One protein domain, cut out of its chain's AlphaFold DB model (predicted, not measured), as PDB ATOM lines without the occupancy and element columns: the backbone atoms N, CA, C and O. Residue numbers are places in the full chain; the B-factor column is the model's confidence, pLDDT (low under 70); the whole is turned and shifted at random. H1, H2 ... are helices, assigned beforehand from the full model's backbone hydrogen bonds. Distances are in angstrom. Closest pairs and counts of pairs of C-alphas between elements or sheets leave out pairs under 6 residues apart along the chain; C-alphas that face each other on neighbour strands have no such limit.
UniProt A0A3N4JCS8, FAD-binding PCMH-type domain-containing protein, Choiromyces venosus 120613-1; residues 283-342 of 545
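What this domain is: This is residues 283 to 342 of the 545 residues of the protein "FAD-binding PCMH-type domain-containing protein" of Choiromyces venosus 120613-1 (UniProt A0A3N4JCS8). One long helix, H1, makes a rod; the unnamed stretch of residues 283 to 295 folds round its first end, and after the small turn of helix H2 at the side of H1, residues 334 to 342 stick out as a free tail. The printed part has 60 residues with two named helices, H1 then H2, and no named strand. The class is all helix, though under half of the residues, 27 of 60, are in named elements. The whole is extended, with a radius of gyration of the C-alphas of 16.4 A, and its outline is flat, spanning 44 by 44 by 16 A.

Where its parts are: Start at C-alpha 283, at (-13.512, 27.603, 40.207), and read through 13 residues with no named element. At C-alpha 296, (-15.019, 16.110, 51.120), H1 begins; it covers residues 296 to 318 and measures 33.2 A from first to last C-alpha. Further on, H2 covers residues 329 to 332, 5.0 A long, and ends at C-alpha 332, (-7.869, 10.940, 28.055).

How they stand to each other: Look at residues 309 to 313 of H1, with which alone it touches H2. The closest C-alphas of the two are those of Glu 313 and Ile 332, 5.7 A apart. A short link of 10 residues joins the two helices. In H1, 18 of 19 O i to N i+4 pairs are within hydrogen-bond range; H2 is too short for such a pair.

The domain as a whole: The C-alphas farthest apart, those of Pro 286 and Gly 342, are 47.1 A apart. Residues 334 to 342 stand free; without them the body spans 45 by 20 by 17 A. The printed part has no cut. Mean pLDDT of the printed part is 74.1, and residues 283 to 293 and 321 to 325 are under 70.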
ATOM      1  N   ARG A 283     -14.121  26.579  39.338       29.83
ATOM      2  CA  ARG A 283     -13.512  27.603  40.207       29.83
ATOM      3  C   ARG A 283     -13.078  26.886  41.498       29.83
ATOM      4  O   ARG A 283     -13.638  25.836  41.806       29.83
ATOM      5  N   ASP A 284     -12.079  27.392  42.220       36.72
ATOM      6  CA  ASP A 284     -11.668  26.794  43.502       36.72
ATOM      7  C   ASP A 284     -12.704  27.078  44.611       36.72
ATOM      8  O   ASP A 284     -13.274  28.172  44.666       36.72
ATOM      9  N   PHE A 285     -12.957  26.091  45.478       51.88
ATOM     10  CA  PHE A 285     -13.965  26.149  46.540       51.88
ATOM     11  C   PHE A 285     -13.526  25.390  47.812       51.88
ATOM     12  O   PHE A 285     -13.318  24.168  47.776       51.88
ATOM     13  N   PRO A 286     -13.487  26.048  48.988       53.00
ATOM     14  CA  PRO A 286     -13.163  25.395  50.253       53.00
ATOM     15  C   PRO A 286     -14.342  24.556  50.780       53.00
ATOM     16  O   PRO A 286     -15.098  24.981  51.651       53.00
ATOM     17  N   LEU A 287     -14.487  23.317  50.296       58.88
ATOM     18  CA  LEU A 287     -15.403  22.343  50.909       58.88
ATOM     19  C   LEU A 287     -14.899  21.957  52.313       58.88
ATOM     20  O   LEU A 287     -13.789  21.427  52.452       58.88
ATOM     21  N   GLY A 288     -15.713  22.224  53.338       58.66
ATOM     22  CA  GLY A 288     -15.471  21.813  54.725       58.66
ATOM     23  C   GLY A 288     -15.788  20.333  54.980       58.66
ATOM     24  O   GLY A 288     -16.360  19.650  54.132       58.66
ATOM     25  N   PHE A 289     -15.443  19.823  56.166       59.31
ATOM     26  CA  PHE A 289     -15.692  18.415  56.514       59.31
ATOM     27  C   PHE A 289     -17.166  18.080  56.800       59.31
ATOM     28  O   PHE A 289     -17.545  16.915  56.758       59.31
ATOM     29  N   THR A 290     -17.996  19.096  57.032       68.38
ATOM     30  CA  THR A 290     -19.418  19.000  57.399       68.38
ATOM     31  C   THR A 290     -20.383  19.017  56.205       68.38
ATOM     32  O   THR A 290     -21.588  19.171  56.394       68.38
ATOM     33  N   VAL A 291     -19.887  18.885  54.968       68.25
ATOM     34  CA  VAL A 291     -20.742  18.905  53.767       68.25
ATOM     35  C   VAL A 291     -21.751  17.741  53.751       68.25
ATOM     36  O   VAL A 291     -21.372  16.614  54.087       68.25
ATOM     37  N   PRO A 292     -23.012  17.967  53.320       62.97
ATOM     38  CA  PRO A 292     -24.004  16.902  53.149       62.97
ATOM     39  C   PRO A 292     -23.478  15.742  52.293       62.97
ATOM     40  O   PRO A 292     -22.776  15.957  51.303       62.97
ATOM     41  N   ASP A 293     -23.786  14.510  52.702       64.12
ATOM     42  CA  ASP A 293     -23.266  13.236  52.170       64.12
ATOM     43  C   ASP A 293     -21.734  13.028  52.275       64.12
ATOM     44  O   ASP A 293     -21.190  12.064  51.736       64.12
ATOM     45  N   GLY A 294     -21.004  13.909  52.970       75.88
ATOM     46  CA  GLY A 294     -19.596  13.721  53.338       75.88
ATOM     47  C   GLY A 294     -18.619  13.553  52.164       75.88
ATOM     48  O   GLY A 294     -18.773  14.146  51.097       75.88
ATOM     49  N   MET A 295     -17.573  12.743  52.363       74.12
ATOM     50  CA  MET A 295     -16.502  12.496  51.376       74.12
ATOM     51  C   MET A 295     -15.796  13.766  50.820       74.12
ATOM     52  O   MET A 295     -15.468  13.796  49.636       74.12
ATOM     53  N   PRO A 296     -15.508  14.816  51.620       72.50
ATOM     54  CA  PRO A 296     -15.019  16.110  51.120       72.50
ATOM     55  C   PRO A 296     -13.702  16.002  50.338       72.50
ATOM     56  O   PRO A 296     -13.592  16.550  49.243       72.50
ATOM     57  N   THR A 297     -12.723  15.246  50.845       73.50
ATOM     58  CA  THR A 297     -11.440  15.003  50.164       73.50
ATOM     59  C   THR A 297     -11.658  14.305  48.821       73.50
ATOM     60  O   THR A 297     -11.173  14.773  47.796       73.50
ATOM     61  N   TYR A 298     -12.488  13.257  48.798       78.38
ATOM     62  CA  TYR A 298     -12.852  12.531  47.578       78.38
ATOM     63  C   TYR A 298     -13.791  13.319  46.642       78.38
ATOM     64  O   TYR A 298     -14.006  12.893  45.518       78.38
ATOM     65  N   ARG A 299     -14.324  14.487  47.030       74.62
ATOM     66  CA  ARG A 299     -14.968  15.427  46.087       74.62
ATOM     67  C   ARG A 299     -13.984  16.444  45.515       74.62
ATOM     68  O   ARG A 299     -14.076  16.770  44.335       74.62
ATOM     69  N   LYS A 300     -13.013  16.901  46.316       72.44
ATOM     70  CA  LYS A 300     -11.934  17.790  45.852       72.44
ATOM     71  C   LYS A 300     -11.047  17.099  44.814       72.44
ATOM     72  O   LYS A 300     -10.795  17.679  43.764       72.44
ATOM     73  N   THR A 301     -10.618  15.858  45.058       82.06
ATOM     74  CA  THR A 301      -9.682  15.165  44.154       82.06
ATOM     75  C   THR A 301     -10.235  14.990  42.727       82.06
ATOM     76  O   THR A 301      -9.543  15.404  41.802       82.06
ATOM     77  N   PRO A 302     -11.473  14.500  42.488       79.19
ATOM     78  CA  PRO A 302     -12.066  14.462  41.151       79.19
ATOM     79  C   PRO A 302     -12.228  15.837  40.505       79.19
ATOM     80  O   PRO A 302     -12.075  15.932  39.296       79.19
ATOM     81  N   ALA A 303     -12.485  16.908  41.265       75.12
ATOM     82  CA  ALA A 303     -12.541  18.253  40.691       75.12
ATOM     83  C   ALA A 303     -11.180  18.672  40.098       75.12
ATOM     84  O   ALA A 303     -11.133  19.143  38.964       75.12
ATOM     85  N   PHE A 304     -10.069  18.420  40.801       78.12
ATOM     86  CA  PHE A 304      -8.726  18.641  40.247       78.12
ATOM     87  C   PHE A 304      -8.393  17.673  39.100       78.12
ATOM     88  O   PHE A 304      -7.869  18.107  38.076       78.12
ATOM     89  N   LEU A 305      -8.750  16.389  39.214       84.06
ATOM     90  CA  LEU A 305      -8.536  15.397  38.150       84.06
ATOM     91  C   LEU A 305      -9.334  15.712  36.878       84.06
ATOM     92  O   LEU A 305      -8.847  15.457  35.783       84.06
ATOM     93  N   PHE A 306     -10.530  16.290  36.989       85.81
ATOM     94  CA  PHE A 306     -11.306  16.740  35.834       85.81
ATOM     95  C   PHE A 306     -10.661  17.948  35.149       85.81
ATOM     96  O   PHE A 306     -10.707  18.024  33.927       85.81
ATOM     97  N   LEU A 307     -10.025  18.863  35.892       82.69
ATOM     98  CA  LEU A 307      -9.258  19.965  35.298       82.69
ATOM     99  C   LEU A 307      -7.990  19.449  34.600       82.69
ATOM    100  O   LEU A 307      -7.680  19.871  33.490       82.69
ATOM    101  N   PHE A 308      -7.293  18.499  35.226       86.50
ATOM    102  CA  PHE A 308      -6.126  17.829  34.655       86.50
ATOM    103  C   PHE A 308      -6.485  17.059  33.372       86.50
ATOM    104  O   PHE A 308      -5.887  17.284  32.322       86.50
ATOM    105  N   ARG A 309      -7.541  16.238  33.407       87.38
ATOM    106  CA  ARG A 309      -8.066  15.536  32.228       87.38
ATOM    107  C   ARG A 309      -8.547  16.500  31.144       87.38
ATOM    108  O   ARG A 309      -8.283  16.251  29.973       87.38
ATOM    109  N   PHE A 310      -9.195  17.605  31.511       85.44
ATOM    110  CA  PHE A 310      -9.582  18.653  30.563       85.44
ATOM    111  C   PHE A 310      -8.372  19.252  29.849       85.44
ATOM    112  O   PHE A 310      -8.412  19.397  28.631       85.44
ATOM    113  N   TRP A 311      -7.291  19.550  30.577       84.19
ATOM    114  CA  TRP A 311      -6.049  20.031  29.974       84.19
ATOM    115  C   TRP A 311      -5.496  19.031  28.955       84.19
ATOM    116  O   TRP A 311      -5.272  19.409  27.810       84.19
ATOM    117  N   HIS A 312      -5.365  17.755  29.327       85.50
ATOM    118  CA  HIS A 312      -4.875  16.710  28.423       85.50
ATOM    119  C   HIS A 312      -5.796  16.498  27.204       85.50
ATOM    120  O   HIS A 312      -5.314  16.454  26.073       85.50
ATOM    121  N   GLU A 313      -7.120  16.457  27.390       83.88
ATOM    122  CA  GLU A 313      -8.089  16.341  26.289       83.88
ATOM    123  C   GLU A 313      -8.045  17.543  25.326       83.88
ATOM    124  O   GLU A 313      -8.162  17.363  24.112       83.88
ATOM    125  N   VAL A 314      -7.886  18.766  25.844       82.06
ATOM    126  CA  VAL A 314      -7.765  19.989  25.031       82.06
ATOM    127  C   VAL A 314      -6.413  20.048  24.325       82.06
ATOM    128  O   VAL A 314      -6.374  20.390  23.145       82.06
ATOM    129  N   ALA A 315      -5.327  19.679  25.006       83.38
ATOM    130  CA  ALA A 315      -3.989  19.616  24.430       83.38
ATOM    131  C   ALA A 315      -3.938  18.636  23.250       83.38
ATOM    132  O   ALA A 315      -3.463  18.997  22.175       83.38
ATOM    133  N   ALA A 316      -4.533  17.449  23.404       82.88
ATOM    134  CA  ALA A 316      -4.676  16.472  22.329       82.88
ATOM    135  C   ALA A 316      -5.529  16.990  21.158       82.88
ATOM    136  O   ALA A 316      -5.141  16.865  20.002       82.88
ATOM    137  N   GLU A 317      -6.703  17.573  21.434       79.19
ATOM    138  CA  GLU A 317      -7.646  17.986  20.383       79.19
ATOM    139  C   GLU A 317      -7.205  19.240  19.606       79.19
ATOM    140  O   GLU A 317      -7.623  19.432  18.457       79.19
ATOM    141  N   LEU A 318      -6.395  20.097  20.232       78.62
ATOM    142  CA  LEU A 318      -5.844  21.313  19.634       78.62
ATOM    143  C   LEU A 318      -4.398  21.156  19.141       78.62
ATOM    144  O   LEU A 318      -3.864  22.130  18.610       78.62
ATOM    145  N   GLU A 319      -3.800  19.968  19.299       78.69
ATOM    146  CA  GLU A 319      -2.400  19.651  18.959       78.69
ATOM    147  C   GLU A 319      -1.389  20.560  19.699       78.69
ATOM    148  O   GLU A 319      -0.347  20.950  19.174       78.69
ATOM    149  N   LEU A 320      -1.707  20.915  20.950       71.38
ATOM    150  CA  LEU A 320      -0.885  21.767  21.810       71.38
ATOM    151  C   LEU A 320       0.082  20.913  22.641       71.38
ATOM    152  O   LEU A 320      -0.219  20.546  23.775       71.38
ATOM    153  N   GLY A 321       1.258  20.628  22.085       61.97
ATOM    154  CA  GLY A 321       2.356  19.980  22.803       61.97
ATOM    155  C   GLY A 321       3.668  20.036  22.023       61.97
ATOM    156  O   GLY A 321       3.683  19.886  20.803       61.97
ATOM    157  N   THR A 322       4.783  20.257  22.721       58.16
ATOM    158  CA  THR A 322       6.129  20.007  22.178       58.16
ATOM    159  C   THR A 322       6.493  18.531  22.364       58.16
ATOM    160  O   THR A 322       5.831  17.819  23.118       58.16
ATOM    161  N   GLN A 323       7.579  18.054  21.740       56.19
ATOM    162  CA  GLN A 323       8.068  16.676  21.949       56.19
ATOM    163  C   GLN A 323       8.375  16.341  23.427       56.19
ATOM    164  O   GLN A 323       8.417  15.167  23.790       56.19
ATOM    165  N   GLU A 324       8.570  17.359  24.269       54.75
ATOM    166  CA  GLU A 324       8.906  17.246  25.694       54.75
ATOM    167  C   GLU A 324       7.667  17.253  26.610       54.75
ATOM    168  O   GLU A 324       7.717  16.725  27.718       54.75
ATOM    169  N   GLN A 325       6.541  17.819  26.160       61.50
ATOM    170  CA  GLN A 325       5.268  17.825  26.888       61.50
ATOM    171  C   GLN A 325       4.323  16.787  26.286       61.50
ATOM    172  O   GLN A 325       3.375  17.113  25.572       61.50
ATOM    173  N   GLN A 326       4.606  15.515  26.573       70.56
ATOM    174  CA  GLN A 326       3.777  14.414  26.099       70.56
ATOM    175  C   GLN A 326       2.365  14.485  26.688       70.56
ATOM    176  O   GLN A 326       2.154  14.572  27.900       70.56
ATOM    177  N   VAL A 327       1.386  14.415  25.792       79.75
ATOM    178  CA  VAL A 327      -0.017  14.224  26.135       79.75
ATOM    179  C   VAL A 327      -0.178  12.817  26.710       79.75
ATOM    180  O   VAL A 327      -0.060  11.831  25.991       79.75
ATOM    181  N   ASP A 328      -0.472  12.724  28.005       83.19
ATOM    182  CA  ASP A 328      -0.903  11.470  28.624       83.19
ATOM    183  C   ASP A 328      -2.243  11.012  28.016       83.19
ATOM    184  O   ASP A 328      -3.290  11.640  28.212       83.19
ATOM    185  N   HIS A 329      -2.188   9.931  27.239       81.38
ATOM    186  CA  HIS A 329      -3.345   9.346  26.572       81.38
ATOM    187  C   HIS A 329      -4.173   8.429  27.488       81.38
ATOM    188  O   HIS A 329      -5.377   8.305  27.258       81.38
ATOM    189  N   GLU A 330      -3.592   7.854  28.550       84.62
ATOM    190  CA  GLU A 330      -4.320   7.004  29.509       84.62
ATOM    191  C   GLU A 330      -5.352   7.831  30.292       84.62
ATOM    192  O   GLU A 330      -6.472   7.390  30.554       84.62
ATOM    193  N   VAL A 331      -5.012   9.087  30.597       84.56
ATOM    194  CA  VAL A 331      -5.900  10.052  31.269       84.56
ATOM    195  C   VAL A 331      -7.088  10.465  30.385       84.56
ATOM    196  O   VAL A 331      -8.175  10.755  30.899       84.56
ATOM    197  N   ILE A 332      -6.890  10.495  29.063       82.62
ATOM    198  CA  ILE A 332      -7.869  10.940  28.055       82.62
ATOM    199  C   ILE A 332      -8.874   9.847  27.703       82.62
ATOM    200  O   ILE A 332     -10.016  10.159  27.355       82.62
ATOM    201  N   GLU A 333      -8.486   8.574  27.772       83.81
ATOM    202  CA  GLU A 333      -9.346   7.483  27.325       83.81
ATOM    203  C   GLU A 333     -10.657   7.431  28.140       83.81
ATOM    204  O   GLU A 333     -10.702   7.641  29.361       83.81
ATOM    205  N   GLU A 334     -11.795   7.256  27.461       81.12
ATOM    206  CA  GLU A 334     -13.076   7.016  28.130       81.12
ATOM    207  C   GLU A 334     -13.198   5.519  28.423       81.12
ATOM    208  O   GLU A 334     -13.337   4.709  27.512       81.12
ATOM    209  N   ILE A 335     -13.207   5.146  29.707       82.06
ATOM    210  CA  ILE A 335     -13.390   3.749  30.120       82.06
ATOM    211  C   ILE A 335     -14.784   3.278  29.691       82.06
ATOM    212  O   ILE A 335     -15.796   3.585  30.335       82.06
ATOM    213  N   HIS A 336     -14.863   2.516  28.603       79.62
ATOM    214  CA  HIS A 336     -16.080   1.848  28.151       79.62
ATOM    215  C   HIS A 336     -16.167   0.433  28.731       79.62
ATOM    216  O   HIS A 336     -15.161  -0.240  28.923       79.62
ATOM    217  N   ARG A 337     -17.391  -0.026  29.030       79.56
ATOM    218  CA  ARG A 337     -17.609  -1.424  29.417       79.56
ATOM    219  C   ARG A 337     -17.682  -2.275  28.154       79.56
ATOM    220  O   ARG A 337     -18.328  -1.862  27.191       79.56
ATOM    221  N   GLY A 338     -17.037  -3.438  28.174       80.31
ATOM    222  CA  GLY A 338     -17.212  -4.451  27.138       80.31
ATOM    223  C   GLY A 338     -18.639  -5.011  27.125       80.31
ATOM    224  O   GLY A 338     -19.436  -4.753  28.032       80.31
ATOM    225  N   ILE A 339     -18.947  -5.789  26.088       83.44
ATOM    226  CA  ILE A 339     -20.158  -6.617  26.035       83.44
ATOM    227  C   ILE A 339     -19.957  -7.793  26.994       83.44
ATOM    228  O   ILE A 339     -18.876  -8.386  27.016       83.44
ATOM    229  N   SER A 340     -20.971  -8.140  27.788       83.06
ATOM    230  CA  SER A 340     -20.889  -9.296  28.679       83.06
ATOM    231  C   SER A 340     -20.828 -10.593  27.867       83.06
ATOM    232  O   SER A 340     -21.690 -10.853  27.027       83.06
ATOM    233  N   ASN A 341     -19.823 -11.429  28.127       82.50
ATOM    234  CA  ASN A 341     -19.703 -12.771  27.566       82.50
ATOM    235  C   ASN A 341     -19.674 -13.830  28.683       82.50
ATOM    236  O   ASN A 341     -19.584 -13.515  29.869       82.50
ATOM    237  N   GLY A 342     -19.836 -15.091  28.296       83.62
ATOM    238  CA  GLY A 342     -19.839 -16.226  29.211       83.62
ATOM    239  C   GLY A 342     -20.297 -17.491  28.496       83.62
ATOM    240  O   GLY A 342     -21.170 -17.428  27.631       83.62
TER     241      GLY A 342